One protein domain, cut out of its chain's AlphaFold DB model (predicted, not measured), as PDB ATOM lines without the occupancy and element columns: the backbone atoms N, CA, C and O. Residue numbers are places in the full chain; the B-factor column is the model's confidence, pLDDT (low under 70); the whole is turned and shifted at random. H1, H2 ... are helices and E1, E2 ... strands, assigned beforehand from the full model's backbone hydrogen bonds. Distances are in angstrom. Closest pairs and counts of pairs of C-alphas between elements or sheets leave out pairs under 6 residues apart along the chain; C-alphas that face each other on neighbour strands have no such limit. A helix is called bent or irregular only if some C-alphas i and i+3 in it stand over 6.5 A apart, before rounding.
ATOM      1  N   GLY A 196     -10.021  54.255  14.966       93.31
ATOM      2  CA  GLY A 196      -9.485  53.640  16.182       93.31
ATOM      3  C   GLY A 196      -8.078  54.126  16.530       93.31
ATOM      4  O   GLY A 196      -7.611  55.138  16.012       93.31
ATOM      5  N   MET A 197      -7.415  53.380  17.408       94.69
ATOM      6  CA  MET A 197      -6.014  53.566  17.802       94.69
ATOM      7  C   MET A 197      -5.156  52.419  17.256       94.69
ATOM      8  O   MET A 197      -5.702  51.389  16.850       94.69
ATOM      9  N   THR A 198      -3.829  52.561  17.259       97.69
ATOM     10  CA  THR A 198      -2.957  51.429  16.908       97.69
ATOM     11  C   THR A 198      -3.022  50.346  17.983       97.69
ATOM     12  O   THR A 198      -3.281  50.615  19.161       97.69
ATOM     13  N   LEU A 199      -2.736  49.104  17.602       97.81
ATOM     14  CA  LEU A 199      -2.608  48.012  18.552       97.81
ATOM     15  C   LEU A 199      -1.444  48.283  19.512       97.81
ATOM     16  O   LEU A 199      -1.590  47.971  20.683       97.81
ATOM     17  N   THR A 200      -0.363  48.955  19.090       96.31
ATOM     18  CA  THR A 200       0.720  49.414  19.988       96.31
ATOM     19  C   THR A 200       0.192  50.272  21.144       96.31
ATOM     20  O   THR A 200       0.628  50.093  22.278       96.31
ATOM     21  N   GLN A 201      -0.765  51.173  20.889       96.56
ATOM     22  CA  GLN A 201      -1.368  52.015  21.931       96.56
ATOM     23  C   GLN A 201      -2.258  51.206  22.892       96.56
ATOM     24  O   GLN A 201      -2.272  51.490  24.088       96.56
ATOM     25  N   ALA A 202      -2.979  50.198  22.392       97.19
ATOM     26  CA  ALA A 202      -3.873  49.367  23.203       97.19
ATOM     27  C   ALA A 202      -3.157  48.220  23.947       97.19
ATOM     28  O   ALA A 202      -3.568  47.848  25.043       97.19
ATOM     29  N   TRP A 203      -2.100  47.639  23.369       97.38
ATOM     30  CA  TRP A 203      -1.494  46.373  23.808       97.38
ATOM     31  C   TRP A 203      -1.106  46.309  25.296       97.38
ATOM     32  O   TRP A 203      -1.373  45.274  25.915       97.38
ATOM     33  N   PRO A 204      -0.544  47.373  25.913       96.25
ATOM     34  CA  PRO A 204      -0.185  47.357  27.332       96.25
ATOM     35  C   PRO A 204      -1.386  47.262  28.285       96.25
ATOM     36  O   PRO A 204      -1.200  46.873  29.435       96.25
ATOM     37  N   SER A 205      -2.599  47.617  27.840       95.31
ATOM     38  CA  SER A 205      -3.818  47.551  28.659       95.31
ATOM     39  C   SER A 205      -4.660  46.291  28.442       95.31
ATOM     40  O   SER A 205      -5.627  46.103  29.175       95.31
ATOM     41  N   LEU A 206      -4.334  45.449  27.453       97.69
ATOM     42  CA  LEU A 206      -5.137  44.270  27.113       97.69
ATOM     43  C   LEU A 206      -4.934  43.116  28.101       97.69
ATOM     44  O   LEU A 206      -3.798  42.739  28.409       97.69
ATOM     45  N   SER A 207      -6.036  42.480  28.510       97.44
ATOM     46  CA  SER A 207      -6.004  41.197  29.219       97.44
ATOM     47  C   SER A 207      -5.482  40.062  28.323       97.44
ATOM     48  O   SER A 207      -5.424  40.177  27.096       97.44
ATOM     49  N   HIS A 208      -5.137  38.920  28.924       97.69
ATOM     50  CA  HIS A 208      -4.754  37.719  28.175       97.69
ATOM     51  C   HIS A 208      -5.858  37.273  27.197       97.69
ATOM     52  O   HIS A 208      -5.592  36.981  26.034       97.69
ATOM     53  N   GLU A 209      -7.112  37.287  27.647       98.12
ATOM     54  CA  GLU A 209      -8.299  36.937  26.866       98.12
ATOM     55  C   GLU A 209      -8.547  37.928  25.718       98.12
ATOM     56  O   GLU A 209      -8.948  37.526  24.624       98.12
ATOM     57  N   GLU A 210      -8.274  39.218  25.929       98.31
ATOM     58  CA  GLU A 210      -8.359  40.236  24.879       98.31
ATOM     59  C   GLU A 210      -7.249  40.070  23.833       98.31
ATOM     60  O   GLU A 210      -7.528  40.145  22.635       98.31
ATOM     61  N   LYS A 211      -6.016  39.755  24.253       98.56
ATOM     62  CA  LYS A 211      -4.909  39.427  23.339       98.56
ATOM     63  C   LYS A 211      -5.217  38.180  22.502       98.56
ATOM     64  O   LYS A 211      -5.021  38.211  21.288       98.56
ATOM     65  N   LEU A 212      -5.789  37.129  23.101       98.50
ATOM     66  CA  LEU A 212      -6.284  35.942  22.379       98.50
ATOM     67  C   LEU A 212      -7.432  36.278  21.405       98.50
ATOM     68  O   LEU A 212      -7.471  35.762  20.287       98.50
ATOM     69  N   SER A 213      -8.354  37.166  21.791       98.38
ATOM     70  CA  SER A 213      -9.430  37.647  20.912       98.38
ATOM     71  C   SER A 213      -8.881  38.390  19.687       98.38
ATOM     72  O   SER A 213      -9.327  38.148  18.564       98.38
ATOM     73  N   ILE A 214      -7.884  39.261  19.876       98.62
ATOM     74  CA  ILE A 214      -7.206  39.963  18.777       98.62
ATOM     75  C   ILE A 214      -6.421  38.983  17.896       98.62
ATOM     76  O   ILE A 214      -6.543  39.054  16.674       98.62
ATOM     77  N   GLN A 215      -5.696  38.024  18.481       98.62
ATOM     78  CA  GLN A 215      -5.004  36.961  17.742       98.62
ATOM     79  C   GLN A 215      -5.963  36.194  16.819       98.62
ATOM     80  O   GLN A 215      -5.658  36.016  15.641       98.62
ATOM     81  N   GLY A 216      -7.138  35.791  17.316       98.62
ATOM     82  CA  GLY A 216      -8.150  35.090  16.517       98.62
ATOM     83  C   GLY A 216      -8.765  35.948  15.402       98.62
ATOM     84  O   GLY A 216      -8.975  35.461  14.293       98.62
ATOM     85  N   GLN A 217      -9.010  37.237  15.659       98.62
ATOM     86  CA  GLN A 217      -9.499  38.172  14.634       98.62
ATOM     87  C   GLN A 217      -8.473  38.392  13.518       98.62
ATOM     88  O   GLN A 217      -8.829  38.395  12.339       98.62
ATOM     89  N   LEU A 218      -7.199  38.560  13.881       98.50
ATOM     90  CA  LEU A 218      -6.105  38.677  12.923       98.50
ATOM     91  C   LEU A 218      -5.916  37.379  12.138       98.50
ATOM     92  O   LEU A 218      -5.723  37.440  10.928       98.50
ATOM     93  N   ASP A 219      -6.035  36.217  12.782       98.38
ATOM     94  CA  ASP A 219      -5.917  34.926  12.106       98.38
ATOM     95  C   ASP A 219      -6.935  34.772  10.974       98.38
ATOM     96  O   ASP A 219      -6.570  34.441   9.850       98.38
ATOM     97  N   GLU A 220      -8.193  35.128  11.228       98.25
ATOM     98  CA  GLU A 220      -9.242  35.126  10.209       98.25
ATOM     99  C   GLU A 220      -8.974  36.144   9.081       98.25
ATOM    100  O   GLU A 220      -9.333  35.912   7.927       98.25
ATOM    101  N   ILE A 221      -8.326  37.282   9.365       98.25
ATOM    102  CA  ILE A 221      -7.912  38.243   8.326       98.25
ATOM    103  C   ILE A 221      -6.780  37.661   7.465       98.25
ATOM    104  O   ILE A 221      -6.880  37.683   6.236       98.25
ATOM    105  N   PHE A 222      -5.732  37.102   8.073       97.38
ATOM    106  CA  PHE A 222      -4.582  36.561   7.342       97.38
ATOM    107  C   PHE A 222      -4.887  35.240   6.623       97.38
ATOM    108  O   PHE A 222      -4.379  35.024   5.521       97.38
ATOM    109  N   ARG A 223      -5.781  34.394   7.156       96.25
ATOM    110  CA  ARG A 223      -6.324  33.238   6.422       96.25
ATOM    111  C   ARG A 223      -7.016  33.681   5.137       96.25
ATOM    112  O   ARG A 223      -6.722  33.117   4.087       96.25
ATOM    113  N   ARG A 224      -7.860  34.721   5.188       95.56
ATOM    114  CA  ARG A 224      -8.505  35.297   3.994       95.56
ATOM    115  C   ARG A 224      -7.500  35.938   3.036       95.56
ATOM    116  O   ARG A 224      -7.617  35.730   1.832       95.56
ATOM    117  N   LEU A 225      -6.478  36.629   3.546       95.62
ATOM    118  CA  LEU A 225      -5.395  37.184   2.723       95.62
ATOM    119  C   LEU A 225      -4.664  36.082   1.932       95.62
ATOM    120  O   LEU A 225      -4.471  36.212   0.727       95.62
ATOM    121  N   ARG A 226      -4.361  34.950   2.581       93.31
ATOM    122  CA  ARG A 226      -3.697  33.778   1.979       93.31
ATOM    123  C   ARG A 226      -4.549  32.977   0.984       93.31
ATOM    124  O   ARG A 226      -4.012  32.083   0.327       93.31
ATOM    125  N   ILE A 227      -5.845  33.273   0.839       94.19
ATOM    126  CA  ILE A 227      -6.659  32.745  -0.273       94.19
ATOM    127  C   ILE A 227      -6.216  33.385  -1.597       94.19
ATOM    128  O   ILE A 227      -6.274  32.737  -2.641       94.19
ATOM    129  N   LEU A 228      -5.722  34.628  -1.561       95.44
ATOM    130  CA  LEU A 228      -5.151  35.300  -2.724       95.44
ATOM    131  C   LEU A 228      -3.814  34.635  -3.068       95.44
ATOM    132  O   LEU A 228      -2.808  34.819  -2.380       95.44
ATOM    133  N   ARG A 229      -3.825  33.839  -4.137       94.06
ATOM    134  CA  ARG A 229      -2.694  33.048  -4.628       94.06
ATOM    135  C   ARG A 229      -2.381  33.394  -6.081       94.06
ATOM    136  O   ARG A 229      -3.273  33.793  -6.828       94.06
ATOM    137  N   GLN A 230      -1.126  33.210  -6.474       91.56
ATOM    138  CA  GLN A 230      -0.704  33.202  -7.873       91.56
ATOM    139  C   GLN A 230       0.213  32.004  -8.153       91.56
ATOM    140  O   GLN A 230       1.027  31.624  -7.302       91.56
ATOM    141  N   ASP A 231       0.105  31.456  -9.361       85.25
ATOM    142  CA  ASP A 231       0.927  30.339  -9.832       85.25
ATOM    143  C   ASP A 231       2.397  30.753 -10.043       85.25
ATOM    144  O   ASP A 231       2.700  31.907 -10.373       85.25
ATOM    145  N   ASP A 232       3.309  29.787  -9.916       72.81
ATOM    146  CA  ASP A 232       4.724  29.914 -10.282       72.81
ATOM    147  C   ASP A 232       4.903  30.441 -11.722       72.81
ATOM    148  O   ASP A 232       4.197  30.057 -12.655       72.81
ATOM    149  N   GLY A 233       5.901  31.305 -11.926       76.06
ATOM    150  CA  GLY A 233       6.160  31.968 -13.209       76.06
ATOM    151  C   GLY A 233       5.605  33.391 -13.297       76.06
ATOM    152  O   GLY A 233       6.174  34.203 -14.031       76.06
ATOM    153  N   ASN A 234       4.595  33.734 -12.491       87.75
ATOM    154  CA  ASN A 234       4.252  35.130 -12.217       87.75
ATOM    155  C   ASN A 234       5.389  35.824 -11.445       87.75
ATOM    156  O   ASN A 234       6.215  35.173 -10.800       87.75
ATOM    157  N   VAL A 235       5.476  37.154 -11.534       92.06
ATOM    158  CA  VAL A 235       6.497  37.916 -10.796       92.06
ATOM    159  C   VAL A 235       6.140  38.009  -9.313       92.06
ATOM    160  O   VAL A 235       4.985  38.216  -8.955       92.06
ATOM    161  N   LEU A 236       7.142  37.856  -8.448       94.62
ATOM    162  CA  LEU A 236       7.004  38.068  -7.007       94.62
ATOM    163  C   LEU A 236       7.145  39.558  -6.653       94.62
ATOM    164  O   LEU A 236       7.765  40.333  -7.392       94.62
ATOM    165  N   GLY A 237       6.608  39.934  -5.492       94.81
ATOM    166  CA  GLY A 237       6.544  41.311  -5.007       94.81
ATOM    167  C   GLY A 237       5.238  42.021  -5.368       94.81
ATOM    168  O   GLY A 237       4.183  41.384  -5.419       94.81
ATOM    169  N   GLY A 238       5.298  43.341  -5.569       93.88
ATOM    170  CA  GLY A 238       4.108  44.176  -5.784       93.88
ATOM    171  C   GLY A 238       3.257  43.780  -7.003       93.88
ATOM    172  O   GLY A 238       3.762  43.302  -8.026       93.88
ATOM    173  N   VAL A 239       1.943  43.990  -6.873       93.56
ATOM    174  CA  VAL A 239       0.880  43.460  -7.753       93.56
ATOM    175  C   VAL A 239       0.861  44.023  -9.177       93.56
ATOM    176  O   VAL A 239       0.213  43.452 -10.054       93.56
ATOM    177  N   CYS A 240       1.558  45.128  -9.437       89.00
ATOM    178  CA  CYS A 240       1.725  45.716 -10.766       89.00
ATOM    179  C   CYS A 240       3.176  45.611 -11.266       89.00
ATOM    180  O   CYS A 240       3.598  46.349 -12.161       89.00
ATOM    181  N   GLY A 241       3.947  44.657 -10.731       88.19
ATOM    182  CA  GLY A 241       5.325  44.409 -11.143       88.19
ATOM    183  C   GLY A 241       6.326  45.390 -10.532       88.19
ATOM    184  O   GLY A 241       7.426  45.568 -11.068       88.19
ATOM    185  N   GLU A 242       5.988  46.015  -9.400       89.94
ATOM    186  CA  GLU A 242       6.908  46.780  -8.548       89.94
ATOM    187  C   GLU A 242       8.098  45.919  -8.109       89.94
ATOM    188  O   GLU A 242       9.206  46.437  -8.001       89.94
ATOM    189  N   GLY A 243       7.928  44.597  -8.063       92.38
ATOM    190  CA  GLY A 243       9.000  43.638  -7.819       92.38
ATOM    191  C   GLY A 243       9.251  43.413  -6.336       92.38
ATOM    192  O   GLY A 243       8.565  43.959  -5.473       92.38
ATOM    193  N   VAL A 244      10.217  42.547  -6.052       94.19
ATOM    194  CA  VAL A 244      10.526  42.103  -4.695       94.19
ATOM    195  C   VAL A 244      11.257  43.192  -3.916       94.19
ATOM    196  O   VAL A 244      12.226  43.767  -4.416       94.19
ATOM    197  N   LYS A 245      10.854  43.376  -2.656       90.94
ATOM    198  CA  LYS A 245      11.611  44.105  -1.635       90.94
ATOM    199  C   LYS A 245      12.303  43.112  -0.699       90.94
ATOM    200  O   LYS A 245      11.647  42.309  -0.039       90.94
ATOM    201  N   GLU A 246      13.628  43.173  -0.605       90.06
ATOM    202  CA  GLU A 246      14.382  42.479   0.446       90.06
ATOM    203  C   GLU A 246      15.418  43.442   1.026       90.06
ATOM    204  O   GLU A 246      16.557  43.526   0.568       90.06
ATOM    205  N   LEU A 247      14.982  44.157   2.067       83.00
ATOM    206  CA  LEU A 247      15.730  45.206   2.768       83.00
ATOM    207  C   LEU A 247      17.112  44.753   3.272       83.00
ATOM    208  O   LEU A 247      17.985  45.575   3.508       83.00
ATOM    209  N   ARG A 248      17.319  43.440   3.440       82.38
ATOM    210  CA  ARG A 248      18.604  42.845   3.843       82.38
ATOM    211  C   ARG A 248      19.665  42.817   2.745       82.38
ATOM    212  O   ARG A 248      20.826  42.575   3.053       82.38
ATOM    213  N   VAL A 249      19.267  42.978   1.485       84.56
ATOM    214  CA  VAL A 249      20.177  42.990   0.330       84.56
ATOM    215  C   VAL A 249      20.445  44.424  -0.108       84.56
ATOM    216  O   VAL A 249      21.594  44.773  -0.363       84.56
ATOM    217  N   ASP A 250      19.391  45.235  -0.197       81.50
ATOM    218  CA  ASP A 250      19.435  46.669  -0.492       81.50
ATOM    219  C   ASP A 250      18.100  47.284  -0.025       81.50
ATOM    220  O   ASP A 250      17.025  46.826  -0.424       81.50
ATOM    221  N   GLU A 251      18.164  48.299   0.839       74.69
ATOM    222  CA  GLU A 251      16.994  48.969   1.432       74.69
ATOM    223  C   GLU A 251      16.135  49.727   0.403       74.69
ATOM    224  O   GLU A 251      14.961  49.992   0.643       74.69
ATOM    225  N   CYS A 252      16.715  50.094  -0.741       71.94
ATOM    226  CA  CYS A 252      16.107  50.940  -1.768       71.94
ATOM    227  C   CYS A 252      15.805  50.194  -3.081       71.94
ATOM    228  O   CYS A 252      15.260  50.795  -4.015       71.94
ATOM    229  N   ALA A 253      16.197  48.923  -3.207       81.69
ATOM    230  CA  ALA A 253      16.072  48.179  -4.456       81.69
ATOM    231  C   ALA A 253      14.698  47.525  -4.653       81.69
ATOM    232  O   ALA A 253      14.094  46.953  -3.749       81.69
ATOM    233  N   LEU A 254      14.264  47.534  -5.914       86.25
ATOM    234  CA  LEU A 254      13.067  46.858  -6.404       86.25
ATOM    235  C   LEU A 254      13.482  45.730  -7.359       86.25
ATOM    236  O   LEU A 254      13.695  45.953  -8.556       86.25
ATOM    237  N   PHE A 255      13.640  44.516  -6.829       90.56
ATOM    238  CA  PHE A 255      14.204  43.378  -7.558       90.56
ATOM    239  C   PHE A 255      13.189  42.785  -8.551       90.56
ATOM    240  O   PHE A 255      12.210  42.133  -8.178       90.56
ATOM    241  N   LYS A 256      13.421  43.010  -9.851       91.75
ATOM    242  CA  LYS A 256      12.571  42.529 -10.957       91.75
ATOM    243  C   LYS A 256      12.976  41.126 -11.432       91.75
ATOM    244  O   LYS A 256      14.117  40.710 -11.268       91.75
ATOM    245  N   GLY A 257      12.061  40.413 -12.096       90.38
ATOM    246  CA  GLY A 257      12.355  39.126 -12.759       90.38
ATOM    247  C   GLY A 257      12.504  37.916 -11.821       90.38
ATOM    248  O   GLY A 257      12.832  36.807 -12.269       90.38
ATOM    249  N   ILE A 258      12.233  38.112 -10.529       93.00
ATOM    250  CA  ILE A 258      12.064  37.051  -9.540       93.00
ATOM    251  C   ILE A 258      10.668  36.447  -9.747       93.00
ATOM    252  O   ILE A 258       9.674  37.158  -9.651       93.00
ATOM    253  N   THR A 259      10.601  35.159 -10.093       91.75
ATOM    254  CA  THR A 259       9.362  34.487 -10.553       91.75
ATOM    255  C   THR A 259       9.113  33.123  -9.904       91.75
ATOM    256  O   THR A 259       8.263  32.371 -10.367       91.75
ATOM    257  N   THR A 260       9.933  32.743  -8.919       89.00
ATOM    258  CA  THR A 260       9.850  31.457  -8.210       89.00
ATOM    259  C   THR A 260      10.375  31.617  -6.788       89.00
ATOM    260  O   THR A 260      11.255  32.452  -6.533       89.00
ATOM    261  N   ALA A 261       9.912  30.764  -5.872       88.00
ATOM    262  CA  ALA A 261      10.423  30.704  -4.501       88.00
ATOM    263  C   ALA A 261      11.941  30.434  -4.432       88.00
ATOM    264  O   ALA A 261      12.618  30.934  -3.535       88.00
ATOM    265  N   ILE A 262      12.496  29.696  -5.403       87.31
ATOM    266  CA  ILE A 262      13.939  29.417  -5.504       87.31
ATOM    267  C   ILE A 262      14.728  30.701  -5.794       87.31
ATOM    268  O   ILE A 262      15.639  31.028  -5.039       87.31
ATOM    269  N   LYS A 263      14.345  31.471  -6.828       90.94
ATOM    270  CA  LYS A 263      15.000  32.754  -7.151       90.94
ATOM    271  C   LYS A 263      14.895  33.751  -5.997       90.94
ATOM    272  O   LYS A 263      15.831  34.505  -5.753       90.94
ATOM    273  N   PHE A 264      13.756  33.765  -5.304       91.56
ATOM    274  CA  PHE A 264      13.574  34.612  -4.131       91.56
ATOM    275  C   PHE A 264      14.508  34.187  -2.996       91.56
ATOM    276  O   PHE A 264      15.255  35.016  -2.494       91.56
ATOM    277  N   ASN A 265      14.566  32.897  -2.662       89.56
ATOM    278  CA  ASN A 265      15.525  32.376  -1.690       89.56
ATOM    279  C   ASN A 265      16.983  32.698  -2.073       89.56
ATOM    280  O   ASN A 265      17.778  33.041  -1.203       89.56
ATOM    281  N   ASP A 266      17.343  32.621  -3.358       90.31
ATOM    282  CA  ASP A 266      18.675  33.019  -3.817       90.31
ATOM    283  C   ASP A 266      18.979  34.494  -3.524       90.31
ATOM    284  O   ASP A 266      20.050  34.783  -2.987       90.31
ATOM    285  N   LEU A 267      18.022  35.390  -3.788       91.81
ATOM    286  CA  LEU A 267      18.102  36.808  -3.431       91.81
ATOM    287  C   LEU A 267      18.241  37.012  -1.913       91.81
ATOM    288  O   LEU A 267      19.102  37.774  -1.491       91.81
ATOM    289  N   GLN A 268      17.471  36.307  -1.073       89.94
ATOM    290  CA  GLN A 268      17.559  36.464   0.391       89.94
ATOM    291  C   GLN A 268      18.979  36.206   0.932       89.94
ATOM    292  O   GLN A 268      19.386  36.832   1.909       89.94
ATOM    293  N   PHE A 269      19.753  35.338   0.271       89.25
ATOM    294  CA  PHE A 269      21.155  35.039   0.587       89.25
ATOM    295  C   PHE A 269      22.183  35.814  -0.265       89.25
ATOM    296  O   PHE A 269      23.377  35.541  -0.155       89.25
ATOM    297  N   SER A 270      21.767  36.764  -1.112       88.75
ATOM    298  CA  SER A 270      22.666  37.534  -1.988       88.75
ATOM    299  C   SER A 270      23.079  38.897  -1.420       88.75
ATOM    300  O   SER A 270      23.499  39.769  -2.183       88.75
ATOM    301  N   ALA A 271      22.962  39.112  -0.108       80.69
ATOM    302  CA  ALA A 271      23.536  40.282   0.558       80.69
ATOM    303  C   ALA A 271      25.072  40.202   0.462       80.69
ATOM    304  O   ALA A 271      25.717  39.388   1.128       80.69
ATOM    305  N   HIS A 272      25.658  40.982  -0.448       60.75
ATOM    306  CA  HIS A 272      27.090  40.909  -0.735       60.75
ATOM    307  C   HIS A 272      27.899  41.417   0.469       60.75
ATOM    308  O   HIS A 272      27.483  42.345   1.146       60.75
ATOM    309  N   HIS A 273      29.074  40.823   0.704       64.19
ATOM    310  CA  HIS A 273      30.015  41.115   1.806       64.19
ATOM    311  C   HIS A 273      29.669  40.571   3.207       64.19
ATOM    312  O   HIS A 273      30.588  40.430   4.010       64.19
ATOM    313  N   HIS A 274      28.435  40.138   3.474       67.81
ATOM    314  CA  HIS A 274      28.000  39.682   4.808       67.81
ATOM    315  C   HIS A 274      27.919  38.144   4.964       67.81
ATOM    316  O   HIS A 274      27.004  37.618   5.594       67.81
ATOM    317  N   GLY A 275      28.829  37.385   4.345       70.56
ATOM    318  CA  GLY A 275      28.862  35.927   4.518       70.56
ATOM    319  C   GLY A 275      29.827  35.193   3.590       70.56
ATOM    320  O   GLY A 275      29.990  35.548   2.423       70.56
ATOM    321  N   SER A 276      30.467  34.134   4.096       84.12
ATOM    322  CA  SER A 276      31.257  33.226   3.255       84.12
ATOM    323  C   SER A 276      30.346  32.269   2.481       84.12
ATOM    324  O   SER A 276      29.285  31.874   2.969       84.12
ATOM    325  N   SER A 277      30.783  31.831   1.296       86.69
ATOM    326  CA  SER A 277      30.059  30.832   0.496       86.69
ATOM    327  C   SER A 277      29.773  29.552   1.289       86.69
ATOM    328  O   SER A 277      28.666  29.028   1.223       86.69
ATOM    329  N   THR A 278      30.727  29.103   2.111       90.12
ATOM    330  CA  THR A 278      30.568  27.954   3.013       90.12
ATOM    331  C   THR A 278      29.476  28.171   4.061       90.12
ATOM    332  O   THR A 278      28.709  27.249   4.327       90.12
ATOM    333  N   TYR A 279      29.372  29.365   4.658       89.75
ATOM    334  CA  TYR A 279      28.324  29.654   5.645       89.75
ATOM    335  C   TYR A 279      26.938  29.715   4.993       89.75
ATOM    336  O   TYR A 279      25.987  29.121   5.503       89.75
ATOM    337  N   VAL A 280      26.834  30.345   3.818       89.69
ATOM    338  CA  VAL A 280      25.596  30.379   3.027       89.69
ATOM    339  C   VAL A 280      25.175  28.970   2.591       89.69
ATOM    340  O   VAL A 280      24.007  28.614   2.732       89.69
ATOM    341  N   GLU A 281      26.099  28.128   2.115       91.00
ATOM    342  CA  GLU A 281      25.785  26.736   1.763       91.00
ATOM    343  C   GLU A 281      25.384  25.902   2.991       91.00
ATOM    344  O   GLU A 281      24.439  25.110   2.911       91.00
ATOM    345  N   PHE A 282      26.039  26.109   4.138       92.69
ATOM    346  CA  PHE A 282      25.677  25.466   5.399       92.69
ATOM    347  C   PHE A 282      24.253  25.835   5.838       92.69
ATOM    348  O   PHE A 282      23.454  24.935   6.094       92.69
ATOM    349  N   LEU A 283      23.882  27.122   5.835       92.31
ATOM    350  CA  LEU A 283      22.513  27.559   6.137       92.31
ATOM    351  C   LEU A 283      21.491  26.995   5.137       92.31
ATOM    352  O   LEU A 283      20.459  26.456   5.538       92.31
ATOM    353  N   ARG A 284      21.804  27.023   3.837       90.50
ATOM    354  CA  ARG A 284      20.968  26.414   2.789       90.50
ATOM    355  C   ARG A 284      20.832  24.894   2.939       90.50
ATOM    356  O   ARG A 284      19.845  24.336   2.467       90.50
ATOM    357  N   SER A 285      21.774  24.205   3.592       92.44
ATOM    358  CA  SER A 285      21.706  22.748   3.787       92.44
ATOM    359  C   SER A 285      20.490  22.310   4.615       92.44
ATOM    360  O   SER A 285      19.854  21.314   4.266       92.44
ATOM    361  N   PHE A 286      20.086  23.109   5.609       91.88
ATOM    362  CA  PHE A 286      18.881  22.881   6.417       91.88
ATOM    363  C   PHE A 286      17.579  23.008   5.611       91.88
ATOM    364  O   PHE A 286      16.560  22.439   5.996       91.88
ATOM    365  N   LEU A 287      17.612  23.717   4.477       89.31
ATOM    366  CA  LEU A 287      16.450  23.984   3.626       89.31
ATOM    367  C   LEU A 287      16.296  22.983   2.466       89.31
ATOM    368  O   LEU A 287      15.309  23.040   1.742       89.31
ATOM    369  N   ARG A 288      17.227  22.033   2.279       82.94
ATOM    370  CA  ARG A 288      17.209  21.100   1.126       82.94
ATOM    371  C   ARG A 288      15.980  20.183   1.066       82.94
ATOM    372  O   ARG A 288      15.639  19.710  -0.011       82.94
ATOM    373  N   ASN A 289      15.325  19.946   2.203       76.31
ATOM    374  CA  ASN A 289      14.092  19.156   2.312       76.31
ATOM    375  C   ASN A 289      12.841  20.034   2.543       76.31
ATOM    376  O   ASN A 289      11.766  19.508   2.840       76.31
ATOM    377  N   ASP A 290      12.971  21.363   2.453       76.44
ATOM    378  CA  ASP A 290      11.889  22.308   2.722       76.44
ATOM    379  C   ASP A 290      10.906  22.372   1.545       76.44
ATOM    380  O   ASP A 290      11.120  23.057   0.538       76.44
ATOM    381  N   ARG A 291       9.781  21.665   1.704       69.94
ATOM    382  CA  ARG A 291       8.716  21.595   0.698       69.94
ATOM    383  C   ARG A 291       8.091  22.953   0.371       69.94
ATOM    384  O   ARG A 291       7.519  23.068  -0.710       69.94
ATOM    385  N   SER A 292       8.238  23.983   1.213       68.81
ATOM    386  CA  SER A 292       7.765  25.344   0.900       68.81
ATOM    387  C   SER A 292       8.465  25.953  -0.321       68.81
ATOM    388  O   SER A 292       7.901  26.810  -0.990       68.81
ATOM    389  N   THR A 293       9.670  25.479  -0.660       61.56
ATOM    390  CA  THR A 293      10.392  25.881  -1.885       61.56
ATOM    391  C   THR A 293       9.958  25.126  -3.142       61.56
ATOM    392  O   THR A 293      10.292  25.551  -4.245       61.56
ATOM    393  N   SER A 294       9.215  24.027  -2.971       58.47
ATOM    394  CA  SER A 294       8.589  23.236  -4.040       58.47
ATOM    395  C   SER A 294       7.076  23.462  -4.159       58.47
ATOM    396  O   SER A 294       6.432  22.831  -4.990       58.47
ATOM    397  N   MET A 295       6.496  24.322  -3.317       61.00
ATOM    398  CA  MET A 295       5.129  24.807  -3.500       61.00
ATOM    399  C   MET A 295       5.136  25.747  -4.709       61.00
ATOM    400  O   MET A 295       5.788  26.788  -4.671       61.00
ATOM    401  N   HIS A 296       4.429  25.374  -5.775       65.12
ATOM    402  CA  HIS A 296       4.375  26.116  -7.044       65.12
ATOM    403  C   HIS A 296       3.409  27.314  -7.013       65.12
ATOM    404  O   HIS A 296       2.817  27.678  -8.027       65.12
ATOM    405  N   GLU A 297       3.226  27.906  -5.837       80.44
ATOM    406  CA  GLU A 297       2.277  28.979  -5.570       80.44
ATOM    407  C   GLU A 297       2.917  30.007  -4.633       80.44
ATOM    408  O   GLU A 297       3.655  29.667  -3.703       80.44
ATOM    409  N   SER A 298       2.583  31.277  -4.843       92.12
ATOM    410  CA  SER A 298       2.853  32.354  -3.887       92.12
ATOM    411  C   SER A 298       1.543  32.933  -3.368       92.12
ATOM    412  O   SER A 298       0.546  32.976  -4.086       92.12
ATOM    413  N   VAL A 299       1.546  33.357  -2.106       94.88
ATOM    414  CA  VAL A 299       0.394  33.954  -1.420       94.88
ATOM    415  C   VAL A 299       0.577  35.462  -1.334       94.88
ATOM    416  O   VAL A 299       1.708  35.953  -1.311       94.88
ATOM    417  N   PHE A 300      -0.523  36.201  -1.264       97.06
ATOM    418  CA  PHE A 300      -0.465  37.622  -0.953       97.06
ATOM    419  C   PHE A 300      -0.135  37.828   0.534       97.06
ATOM    420  O   PHE A 300      -0.771  37.232   1.406       97.06
ATOM    421  N   THR A 301       0.864  38.661   0.822       96.50
ATOM    422  CA  THR A 301       1.348  38.977   2.177       96.50
ATOM    423  C   THR A 301       1.326  40.482   2.416       96.50
ATOM    424  O   THR A 301       1.511  41.254   1.475       96.50
ATOM    425  N   HIS A 302       1.187  40.902   3.671       97.06
ATOM    426  CA  HIS A 302       1.330  42.296   4.089       97.06
ATOM    427  C   HIS A 302       2.801  42.750   4.109       97.06
ATOM    428  O   HIS A 302       3.117  43.866   3.712       97.06
ATOM    429  N   GLY A 303       3.714  41.877   4.545       93.19
ATOM    430  CA  GLY A 303       5.164  42.123   4.535       93.19
ATOM    431  C   GLY A 303       5.715  42.860   5.765       93.19
ATOM    432  O   GLY A 303       6.804  42.508   6.218       93.19
ATOM    433  N   ASP A 304       4.962  43.797   6.360       93.38
ATOM    434  CA  ASP A 304       5.338  44.492   7.614       93.38
ATOM    435  C   ASP A 304       4.239  44.426   8.694       93.38
ATOM    436  O   ASP A 304       3.555  45.402   9.009       93.38
ATOM    437  N   VAL A 305       3.988  43.220   9.212       95.06
ATOM    438  CA  VAL A 305       2.957  42.979  10.237       95.06
ATOM    439  C   VAL A 305       3.518  43.254  11.634       95.06
ATOM    440  O   VAL A 305       4.217  42.422  12.216       95.06
ATOM    441  N   ARG A 306       3.162  44.412  12.194       93.75
ATOM    442  CA  ARG A 306       3.513  44.852  13.554       93.75
ATOM    443  C   ARG A 306       2.352  45.590  14.215       93.75
ATOM    444  O   ARG A 306       1.416  46.010  13.543       93.75
ATOM    445  N   THR A 307       2.414  45.758  15.535       95.69
ATOM    446  CA  THR A 307       1.343  46.375  16.339       95.69
ATOM    447  C   THR A 307       1.054  47.835  15.962       95.69
ATOM    448  O   THR A 307      -0.058  48.308  16.186       95.69
ATOM    449  N   ASP A 308       2.005  48.542  15.345       94.75
ATOM    450  CA  ASP A 308       1.802  49.912  14.846       94.75
ATOM    451  C   ASP A 308       0.882  49.950  13.616       94.75
ATOM    452  O   ASP A 308       0.139  50.908  13.418       94.75
ATOM    453  N   ASN A 309       0.908  48.872  12.829       97.25
ATOM    454  CA  ASN A 309       0.246  48.740  11.532       97.25
ATOM    455  C   ASN A 309      -1.121  48.038  11.639       97.25
ATOM    456  O   ASN A 309      -1.780  47.766  10.635       97.25
ATOM    457  N   ILE A 310      -1.568  47.746  12.863       98.31
ATOM    458  CA  ILE A 310      -2.862  47.134  13.169       98.31
ATOM    459  C   ILE A 310      -3.700  48.163  13.922       98.31
ATOM    460  O   ILE A 310      -3.271  48.689  14.944       98.31
ATOM    461  N   MET A 311      -4.912  48.423  13.445       98.38
ATOM    462  CA  MET A 311      -5.855  49.363  14.046       98.38
ATOM    463  C   MET A 311      -6.925  48.618  14.843       98.38
ATOM    464  O   MET A 311      -7.472  47.612  14.382       98.38
ATOM    465  N   VAL A 312      -7.253  49.133  16.029       98.38
ATOM    466  CA  VAL A 312      -8.288  48.589  16.917       98.38
ATOM    467  C   VAL A 312      -9.190  49.676  17.498       98.38
ATOM    468  O   VAL A 312      -8.787  50.822  17.699       98.38
ATOM    469  N   LYS A 313     -10.422  49.297  17.841       97.25
ATOM    470  CA  LYS A 313     -11.318  50.096  18.693       97.25
ATOM    471  C   LYS A 313     -12.110  49.191  19.627       97.25
ATOM    472  O   LYS A 313     -12.248  48.004  19.348       97.25
ATOM    473  N   GLN A 314     -12.688  49.754  20.679       97.00
ATOM    474  CA  GLN A 314     -13.695  49.046  21.467       97.00
ATOM    475  C   GLN A 314     -15.055  49.055  20.746       97.00
ATOM    476  O   GLN A 314     -15.462  50.062  20.159       97.00
ATOM    477  N   ASP A 315     -15.753  47.922  20.773       94.44
ATOM    478  CA  ASP A 315     -17.172  47.835  20.430       94.44
ATOM    479  C   ASP A 315     -18.044  48.449  21.554       94.44
ATOM    480  O   ASP A 315     -17.536  48.755  22.636       94.44
ATOM    481  N   PRO A 316     -19.365  48.632  21.357       94.88
ATOM    482  CA  PRO A 316     -20.249  49.177  22.396       94.88
ATOM    483  C   PRO A 316     -20.337  48.351  23.693       94.88
ATOM    484  O   PRO A 316     -20.933  48.815  24.660       94.88
ATOM    485  N   ASN A 317     -19.768  47.139  23.723       93.62
ATOM    486  CA  ASN A 317     -19.677  46.273  24.899       93.62
ATOM    487  C   ASN A 317     -18.280  46.334  25.556       93.62
ATOM    488  O   ASN A 317     -17.990  45.528  26.437       93.62
ATOM    489  N   GLY A 318     -17.409  47.249  25.112       92.31
ATOM    490  CA  GLY A 318     -16.043  47.426  25.609       92.31
ATOM    491  C   GLY A 318     -15.004  46.475  25.008       92.31
ATOM    492  O   GLY A 318     -13.840  46.550  25.387       92.31
ATOM    493  N   ARG A 319     -15.373  45.587  24.075       95.06
ATOM    494  CA  ARG A 319     -14.455  44.568  23.536       95.06
ATOM    495  C   ARG A 319     -13.614  45.135  22.405       95.06
ATOM    496  O   ARG A 319     -14.167  45.698  21.461       95.06
ATOM    497  N   TYR A 320     -12.302  44.921  22.439       97.44
ATOM    498  CA  TYR A 320     -11.431  45.319  21.335       97.44
ATOM    499  C   TYR A 320     -11.698  44.497  20.064       97.44
ATOM    500  O   TYR A 320     -11.670  43.262  20.066       97.44
ATOM    501  N   ILE A 321     -11.931  45.212  18.964       98.00
ATOM    502  CA  ILE A 321     -12.077  44.665  17.617       98.00
ATOM    503  C   ILE A 321     -11.037  45.268  16.675       98.00
ATOM    504  O   ILE A 321     -10.748  46.466  16.747       98.00
ATOM    505  N   VAL A 322     -10.501  44.447  15.770       98.44
ATOM    506  CA  VAL A 322      -9.605  44.895  14.694       98.44
ATOM    507  C   VAL A 322     -10.423  45.672  13.663       98.44
ATOM    508  O   VAL A 322     -11.379  45.150  13.090       98.44
ATOM    509  N   THR A 323     -10.062  46.933  13.435       97.75
ATOM    510  CA  THR A 323     -10.731  47.824  12.474       97.75
ATOM    511  C   THR A 323     -10.006  47.919  11.144       97.75
ATOM    512  O   THR A 323     -10.642  48.252  10.144       97.75
ATOM    513  N   GLY A 324      -8.714  47.594  11.115       97.62
ATOM    514  CA  GLY A 324      -7.978  47.401   9.877       97.62
ATOM    515  C   GLY A 324      -6.486  47.170  10.042       97.62
ATOM    516  O   GLY A 324      -5.950  47.202  11.145       97.62
ATOM    517  N   ILE A 325      -5.842  46.922   8.910       98.38
ATOM    518  CA  ILE A 325      -4.397  46.804   8.745       98.38
ATOM    519  C   ILE A 325      -3.977  47.900   7.758       98.38
ATOM    520  O   ILE A 325      -4.647  48.111   6.743       98.38
ATOM    521  N   ILE A 326      -2.911  48.622   8.080       96.38
ATOM    522  CA  ILE A 326      -2.383  49.788   7.353       96.38
ATOM    523  C   ILE A 326      -0.891  49.580   7.049       96.38
ATOM    524  O   ILE A 326      -0.320  48.623   7.553       96.38
ATOM    525  N   ASP A 327      -0.262  50.479   6.280       94.88
ATOM    526  CA  ASP A 327       1.162  50.387   5.888       94.88
ATOM    527  C   ASP A 327       1.461  49.225   4.916       94.88
ATOM    528  O   ASP A 327       2.343  48.386   5.115       94.88
ATOM    529  N   TRP A 328       0.703  49.171   3.816       96.38
ATOM    530  CA  TRP A 328       0.803  48.097   2.818       96.38
ATOM    531  C   TRP A 328       2.012  48.254   1.876       96.38
ATOM    532  O   TRP A 328       2.058  47.608   0.826       96.38
ATOM    533  N   GLU A 329       3.004  49.091   2.196       92.25
ATOM    534  CA  GLU A 329       4.104  49.390   1.273       92.25
ATOM    535  C   GLU A 329       5.009  48.179   0.982       92.25
ATOM    536  O   GLU A 329       5.583  48.106  -0.104       92.25
ATOM    537  N   TYR A 330       5.116  47.208   1.897       92.69
ATOM    538  CA  TYR A 330       5.905  45.973   1.710       92.69
ATOM    539  C   TYR A 330       5.106  44.792   1.150       92.69
ATOM    540  O   TYR A 330       5.656  43.701   0.964       92.69
ATOM    541  N   SER A 331       3.823  45.002   0.863       96.06
ATOM    542  CA  SER A 331       2.920  43.935   0.449       96.06
ATOM    543  C   SER A 331       3.175  43.438  -0.975       96.06
ATOM    544  O   SER A 331       3.867  44.061  -1.781       96.06
ATOM    545  N   GLY A 332       2.635  42.266  -1.290       96.12
ATOM    546  CA  GLY A 332       2.849  41.629  -2.583       96.12
ATOM    547  C   GLY A 332       2.664  40.123  -2.530       96.12
ATOM    548  O   GLY A 332       2.324  39.561  -1.490       96.12
ATOM    549  N   PHE A 333       2.925  39.464  -3.654       96.56
ATOM    550  CA  PHE A 333       2.960  38.009  -3.720       96.56
ATOM    551  C   PHE A 333       4.351  37.474  -3.390       96.56
ATOM    552  O   PHE A 333       5.334  37.792  -4.065       96.56
ATOM    553  N   TYR A 334       4.421  36.622  -2.372       94.88
ATOM    554  CA  TYR A 334       5.651  36.004  -1.888       94.88
ATOM    555  C   TYR A 334       5.412  34.522  -1.544       94.88
ATOM    556  O   TYR A 334       4.264  34.093  -1.402       94.88
ATOM    557  N   PRO A 335       6.464  33.692  -1.423       92.94
ATOM    558  CA  PRO A 335       6.306  32.309  -0.980       92.94
ATOM    559  C   PRO A 335       5.642  32.232   0.400       92.94
ATOM    560  O   PRO A 335       5.872  33.094   1.244       92.94
ATOM    561  N   GLU A 336       4.867  31.177   0.659       91.06
ATOM    562  CA  GLU A 336       4.011  31.046   1.856       91.06
ATOM    563  C   GLU A 336       4.751  31.199   3.204       91.06
ATOM    564  O   GLU A 336       4.170  31.643   4.196       91.06
ATOM    565  N   TYR A 337       6.055  30.907   3.235       91.44
ATOM    566  CA  TYR A 337       6.904  31.081   4.417       91.44
ATOM    567  C   TYR A 337       7.305  32.540   4.707       91.44
ATOM    568  O   TYR A 337       7.778  32.821   5.809       91.44
ATOM    569  N   TYR A 338       7.193  33.461   3.740       92.62
ATOM    570  CA  TYR A 338       7.828  34.784   3.803       92.62
ATOM    571  C   TYR A 338       7.364  35.591   5.017       92.62
ATOM    572  O   TYR A 338       8.187  36.011   5.831       92.62
ATOM    573  N   GLU A 339       6.051  35.721   5.201       92.50
ATOM    574  CA  GLU A 339       5.471  36.460   6.325       92.50
ATOM    575  C   GLU A 339       5.828  35.812   7.676       92.50
ATOM    576  O   GLU A 339       6.214  36.510   8.613       92.50
ATOM    577  N   CYS A 340       5.855  34.474   7.734       92.38
ATOM    578  CA  CYS A 340       6.291  33.703   8.906       92.38
ATOM    579  C   CYS A 340       7.748  33.982   9.304       92.38
ATOM    580  O   CYS A 340       8.094  33.916  10.483       92.38
ATOM    581  N   THR A 341       8.612  34.304   8.337       90.38
ATOM    582  CA  THR A 341       9.984  34.760   8.611       90.38
ATOM    583  C   THR A 341      10.043  36.251   8.966       90.38
ATOM    584  O   THR A 341      10.718  36.629   9.926       90.38
ATOM    585  N   GLY A 342       9.279  37.091   8.258       88.19
ATOM    586  CA  GLY A 342       9.296  38.551   8.382       88.19
ATOM    587  C   GLY A 342       8.741  39.098   9.700       88.19
ATOM    588  O   GLY A 342       9.333  40.023  10.251       88.19
ATOM    589  N   LEU A 343       7.684  38.491  10.253       89.12
ATOM    590  CA  LEU A 343       6.979  38.925  11.479       89.12
ATOM    591  C   LEU A 343       7.867  39.240  12.684       89.12
ATOM    592  O   LEU A 343       7.511  40.044  13.537       89.12
ATOM    593  N   THR A 344       9.005  38.562  12.791       87.75
ATOM    594  CA  THR A 344       9.916  38.693  13.936       87.75
ATOM    595  C   THR A 344      11.133  39.560  13.623       87.75
ATOM    596  O   THR A 344      12.088  39.569  14.393       87.75
ATOM    597  N   ARG A 345      11.155  40.294  12.501       81.12
ATOM    598  CA  ARG A 345      12.291  41.151  12.106       81.12
ATOM    599  C   ARG A 345      12.648  42.165  13.201       81.12
ATOM    600  O   ARG A 345      13.830  42.345  13.481       81.12
ATOM    601  N   THR A 346      11.634  42.709  13.871       81.00
ATOM    602  CA  THR A 346      11.701  43.650  15.004       81.00
ATOM    603  C   THR A 346      11.700  42.978  16.389       81.00
ATOM    604  O   THR A 346      11.675  43.674  17.403       81.00
ATOM    605  N   LEU A 347      11.762  41.639  16.479       86.62
ATOM    606  CA  LEU A 347      11.876  40.931  17.762       86.62
ATOM    607  C   LEU A 347      13.256  41.185  18.382       86.62
ATOM    608  O   LEU A 347      14.265  40.617  17.934       86.62
ATOM    609  N   SER A 348      13.253  42.016  19.422       82.25
ATOM    610  CA  SER A 348      14.371  42.259  20.330       82.25
ATOM    611  C   SER A 348      14.688  41.028  21.183       82.25
ATOM    612  O   SER A 348      13.843  40.159  21.391       82.25
ATOM    613  N   LEU A 349      15.927  40.953  21.670       81.75
ATOM    614  CA  LEU A 349      16.378  39.932  22.625       81.75
ATOM    615  C   LEU A 349      16.408  40.446  24.073       81.75
ATOM    616  O   LEU A 349      16.702  39.665  24.974       81.75
ATOM    617  N   VAL A 350      16.162  41.745  24.284       84.50
ATOM    618  CA  VAL A 350      16.262  42.406  25.599       84.50
ATOM    619  C   VAL A 350      14.969  43.093  26.034       84.50
ATOM    620  O   VAL A 350      14.774  43.277  27.230       84.50
ATOM    621  N   ASP A 351      14.085  43.439  25.095       83.94
ATOM    622  CA  ASP A 351      12.821  44.111  25.405       83.94
ATOM    623  C   ASP A 351      11.708  43.087  25.663       83.94
ATOM    624  O   ASP A 351      11.442  42.212  24.833       83.94
ATOM    625  N   GLU A 352      11.018  43.220  26.796       86.06
ATOM    626  CA  GLU A 352       9.875  42.379  27.167       86.06
ATOM    627  C   GLU A 352       8.616  42.778  26.379       86.06
ATOM    628  O   GLU A 352       7.719  43.451  26.881       86.06
ATOM    629  N   ASN A 353       8.544  42.361  25.111       88.88
ATOM    630  CA  ASN A 353       7.358  42.527  24.274       88.88
ATOM    631  C   ASN A 353       6.651  41.179  24.051       88.88
ATOM    632  O   ASN A 353       7.077  40.366  23.230       88.88
ATOM    633  N   ASP A 354       5.544  40.952  24.764       94.81
ATOM    634  CA  ASP A 354       4.789  39.697  24.694       94.81
ATOM    635  C   ASP A 354       3.949  39.531  23.413       94.81
ATOM    636  O   ASP A 354       3.439  38.438  23.186       94.81
ATOM    637  N   TRP A 355       3.868  40.544  22.531       95.00
ATOM    638  CA  TRP A 355       3.211  40.471  21.210       95.00
ATOM    639  C   TRP A 355       3.551  39.190  20.439       95.00
ATOM    640  O   TRP A 355       2.671  38.517  19.902       95.00
ATOM    641  N   TYR A 356       4.828  38.806  20.444       94.44
ATOM    642  CA  TYR A 356       5.329  37.652  19.698       94.44
ATOM    643  C   TYR A 356       4.836  36.291  20.231       94.44
ATOM    644  O   TYR A 356       5.042  35.275  19.570       94.44
ATOM    645  N   LEU A 357       4.161  36.259  21.387       95.19
ATOM    646  CA  LEU A 357       3.475  35.076  21.922       95.19
ATOM    647  C   LEU A 357       2.030  34.935  21.401       95.19
ATOM    648  O   LEU A 357       1.452  33.857  21.510       95.19
ATOM    649  N   TYR A 358       1.466  35.993  20.807       97.12
ATOM    650  CA  TYR A 358       0.084  36.066  20.311       97.12
ATOM    651  C   TYR A 358       0.019  36.281  18.789       97.12
ATOM    652  O   TYR A 358      -0.973  36.794  18.267       97.12
ATOM    653  N   LEU A 359       1.067  35.892  18.054       96.69
ATOM    654  CA  LEU A 359       1.066  35.960  16.590       96.69
ATOM    655  C   LEU A 359      -0.046  35.065  16.006       96.69
ATOM    656  O   LEU A 359      -0.274  33.971  16.535       96.69
ATOM    657  N   PRO A 360      -0.728  35.466  14.918       97.00
ATOM    658  CA  PRO A 360      -1.797  34.655  14.337       97.00
ATOM    659  C   PRO A 360      -1.254  33.324  13.802       97.00
ATOM    660  O   PRO A 360      -0.215  33.297  13.139       97.00
ATOM    661  N   GLU A 361      -1.946  32.215  14.072       96.00
ATOM    662  CA  GLU A 361      -1.486  30.858  13.728       96.00
ATOM    663  C   GLU A 361      -1.179  30.723  12.229       96.00
ATOM    664  O   GLU A 361      -0.147  30.173  11.840       96.00
ATOM    665  N   SER A 362      -2.051  31.286  11.395       95.06
ATOM    666  CA  SER A 362      -1.991  31.316   9.935       95.06
ATOM    667  C   SER A 362      -0.752  31.991   9.363       95.06
ATOM    668  O   SER A 362      -0.411  31.673   8.230       95.06
ATOM    669  N   ILE A 363      -0.048  32.833  10.123       95.31
ATOM    670  CA  ILE A 363       1.238  33.426   9.727       95.31
ATOM    671  C   ILE A 363       2.365  33.119  10.723       95.31
ATOM    672  O   ILE A 363       3.482  33.587  10.540       95.31
ATOM    673  N   SER A 364       2.133  32.290  11.740       95.06
ATOM    674  CA  SER A 364       3.106  32.017  12.799       95.06
ATOM    675  C   SER A 364       4.418  31.392  12.280       95.06
ATOM    676  O   SER A 364       4.381  30.480  11.443       95.06
ATOM    677  N   PRO A 365       5.585  31.766  12.850       94.38
ATOM    678  CA  PRO A 365       6.850  31.044  12.683       94.38
ATOM    679  C   PRO A 365       6.761  29.521  12.877       94.38
ATOM    680  O   PRO A 365       7.551  28.781  12.290       94.38
ATOM    681  N   SER A 366       5.795  29.033  13.668       93.12
ATOM    682  CA  SER A 366       5.585  27.600  13.919       93.12
ATOM    683  C   SER A 366       5.156  26.795  12.686       93.12
ATOM    684  O   SER A 366       5.314  25.576  12.703       93.12
ATOM    685  N   GLN A 367       4.679  27.432  11.607       91.19
ATOM    686  CA  GLN A 367       4.422  26.746  10.332       91.19
ATOM    687  C   GLN A 367       5.713  26.354   9.602       91.19
ATOM    688  O   GLN A 367       5.781  25.294   8.981       91.19
ATOM    689  N   PHE A 368       6.752  27.189   9.698       92.19
ATOM    690  CA  PHE A 368       8.019  27.005   8.986       92.19
ATOM    691  C   PHE A 368       9.220  27.175   9.938       92.19
ATOM    692  O   PHE A 368      10.092  28.013   9.693       92.19
ATOM    693  N   PRO A 369       9.317  26.385  11.028       93.00
ATOM    694  CA  PRO A 369      10.236  26.662  12.133       93.00
ATOM    695  C   PRO A 369      11.710  26.578  11.717       93.00
ATOM    696  O   PRO A 369      12.520  27.394  12.145       93.00
ATOM    697  N   VAL A 370      12.065  25.640  10.829       93.31
ATOM    698  CA  VAL A 370      13.430  25.538  10.277       93.31
ATOM    699  C   VAL A 370      13.753  26.757   9.410       93.31
ATOM    700  O   VAL A 370      14.851  27.302   9.507       93.31
ATOM    701  N   ARG A 371      12.791  27.225   8.603       92.25
ATOM    702  CA  ARG A 371      12.966  28.397   7.737       92.25
ATOM    703  C   ARG A 371      13.140  29.669   8.557       92.25
ATOM    704  O   ARG A 371      14.060  30.431   8.289       92.25
ATOM    705  N   TRP A 372      12.323  29.838   9.596       93.62
ATOM    706  CA  TRP A 372      12.428  30.928  10.562       93.62
ATOM    707  C   TRP A 372      13.761  30.921  11.321       93.62
ATOM    708  O   TRP A 372      14.416  31.957  11.396       93.62
ATOM    709  N   LEU A 373      14.220  29.766  11.818       93.94
ATOM    710  CA  LEU A 373      15.524  29.658  12.488       93.94
ATOM    711  C   LEU A 373      16.685  30.035  11.557       93.94
ATOM    712  O   LEU A 373      17.564  30.800  11.953       93.94
ATOM    713  N   VAL A 374      16.681  29.537  10.316       93.44
ATOM    714  CA  VAL A 374      17.702  29.878   9.312       93.44
ATOM    715  C   VAL A 374      17.660  31.371   8.966       93.44
ATOM    716  O   VAL A 374      18.712  32.009   8.921       93.44
ATOM    717  N   ASP A 375      16.469  31.947   8.784       91.56
ATOM    718  CA  ASP A 375      16.292  33.371   8.489       91.56
ATOM    719  C   ASP A 375      16.760  34.270   9.649       91.56
ATOM    720  O   ASP A 375      17.477  35.247   9.426       91.56
ATOM    721  N   ARG A 376      16.455  33.901  10.902       90.56
ATOM    722  CA  ARG A 376      16.920  34.618  12.105       90.56
ATOM    723  C   ARG A 376      18.431  34.523  12.303       90.56
ATOM    724  O   ARG A 376      19.035  35.525  12.688       90.56
ATOM    725  N   LEU A 377      19.050  33.372  12.027       90.81
ATOM    726  CA  LEU A 377      20.511  33.226  12.049       90.81
ATOM    727  C   LEU A 377      21.162  34.113  10.985       90.81
ATOM    728  O   LEU A 377      22.052  34.897  11.310       90.81
ATOM    729  N   TRP A 378      20.664  34.057   9.747       90.44
ATOM    730  CA  TRP A 378      21.145  34.891   8.648       90.44
ATOM    731  C   TRP A 378      20.989  36.384   8.955       90.44
ATOM    732  O   TRP A 378      21.972  37.117   8.970       90.44
ATOM    733  N   GLY A 379      19.787  36.835   9.319       86.94
ATOM    734  CA  GLY A 379      19.525  38.232   9.669       86.94
ATOM    735  C   GLY A 379      20.298  38.724  10.897       86.94
ATOM    736  O   GLY A 379      20.545  39.920  11.012       86.94
ATOM    737  N   THR A 380      20.706  37.833  11.806       85.44
ATOM    738  CA  THR A 380      21.617  38.187  12.906       85.44
ATOM    739  C   THR A 380      23.042  38.364  12.399       85.44
ATOM    740  O   THR A 380      23.661  39.366  12.743       85.44
ATOM    741  N   HIS A 381      23.529  37.468  11.534       85.88
ATOM    742  CA  HIS A 381      24.845  37.595  10.905       85.88
ATOM    743  C   HIS A 381      24.991  38.951  10.198       85.88
ATOM    744  O   HIS A 381      25.880  39.713  10.572       85.88
ATOM    745  N   LEU A 382      24.035  39.310   9.328       84.50
ATOM    746  CA  LEU A 382      24.000  40.587   8.595       84.50
ATOM    747  C   LEU A 382      24.071  41.844   9.481       84.50
ATOM    748  O   LEU A 382      24.538  42.880   9.029       84.50
ATOM    749  N   ARG A 383      23.591  41.784  10.733       78.56
ATOM    750  CA  ARG A 383      23.662  42.912  11.686       78.56
ATOM    751  C   ARG A 383      24.971  42.968  12.479       78.56
ATOM    752  O   ARG A 383      25.194  43.933  13.203       78.56
ATOM    753  N   THR A 384      25.788  41.919  12.418       76.69
ATOM    754  CA  THR A 384      27.006  41.753  13.237       76.69
ATOM    755  C   THR A 384      28.309  41.787  12.439       76.69
ATOM    756  O   THR A 384      29.382  41.784  13.043       76.69
TER     757      THR A 384
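This is residues 196 to 384 of the 385 residues of a protein of Coccidioides immitis RMSCC 3703 (UniProt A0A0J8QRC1). Two small antiparallel sheets lie toward different parts of a lengthened body: at one end the hairpin of E3 and E4 with H2 packed along E4 and H1 beside E3, and farther along the three-stranded sheet E1, E2, E5, which the last residues of H2 reach. H5 sits near the middle of the whole, H7 packs on it with residues 371 to 376, and H4 lies beside H7 at the end away from the hairpin; much of the rest is loop. The printed part has 189 residues, with seven named helices and five named strands in the order H1, H2, E1, H3, H4, E2, E3, E4, E5, H5, H6, H7; the larger sheet has the order E1, E2, E5. The class is mixed, helices and strands, with under half of the residues, 90, in named elements. The whole is compact, with a radius of gyration of the C-alphas of 17.3 A and spans of 56 by 37 by 31 A.

Find C-alpha 199 at (-2.608, 48.012, 18.552), where H1 begins, residues 199 to 205; it is irregular, with C-alphas 201 and 204 7.2 A apart. H2, residues 208 to 225, runs 25.5 A from C-alpha 208 at (-4.754, 37.719, 28.175). Then come E1, 229 to 231; H3, 261 to 268; H4, 277 to 285, 12.1 A; E2, 297 to 301, 12.7 A; E3, 310 to 314, 13.8 A; E4, 320 to 325, 14.5 A; E5, 332 to 335; H5, 338 to 342; and H6, 354 to 357. H7, residues 369 to 384, runs 22.6 A to C-alpha 384 at (27.006, 41.753, 13.237).

Look first at the sheet of E1, E2 and E5: N 230 and O 298 are 2.9 A apart, and so are N 299 and O 334. H2, H3 and H5 only graze this sheet. In the hairpin E3 and E4, N 311 and O 324 are 2.8 A apart. The closest C-alphas of H2 and E4 are Gln 217 and Val 322, 6.7 A, and those of H1 and E3 are Leu 199 and Ile 310, 5.5 A. H2 and H6 are near each other, with 6 pairs of C-alphas within 10 A. H5 and H7 touch, closest at the C-alphas of Thr 341 and Trp 372, 4.9 A. H4 and H7 are close but not clearly touching, Leu 283 to Val 374 at 6.2 A between C-alphas, with a shallow tilt of 21 degrees, opposite ways. Every O i to N i+4 pair is within hydrogen-bond range in H2, H3, H4 and H5, 11 of 12 in H7 and 1 of 3 in H1, which has 2 of 4 O i to N i+3 pairs; H6 is too short for an i+4 pair.

The two C-alphas farthest apart, Thr 278 and Pro 316, are 58.4 A apart. The printed part has no cut. The links E1 to H3, H4 to E2, H5 to H6 and H6 to H7 are long, and the first holds residues 232 to 260. Mean pLDDT of the printed part is 90.4; look for values under 70 at residues 272 to 274 and 291 to 296 of this model.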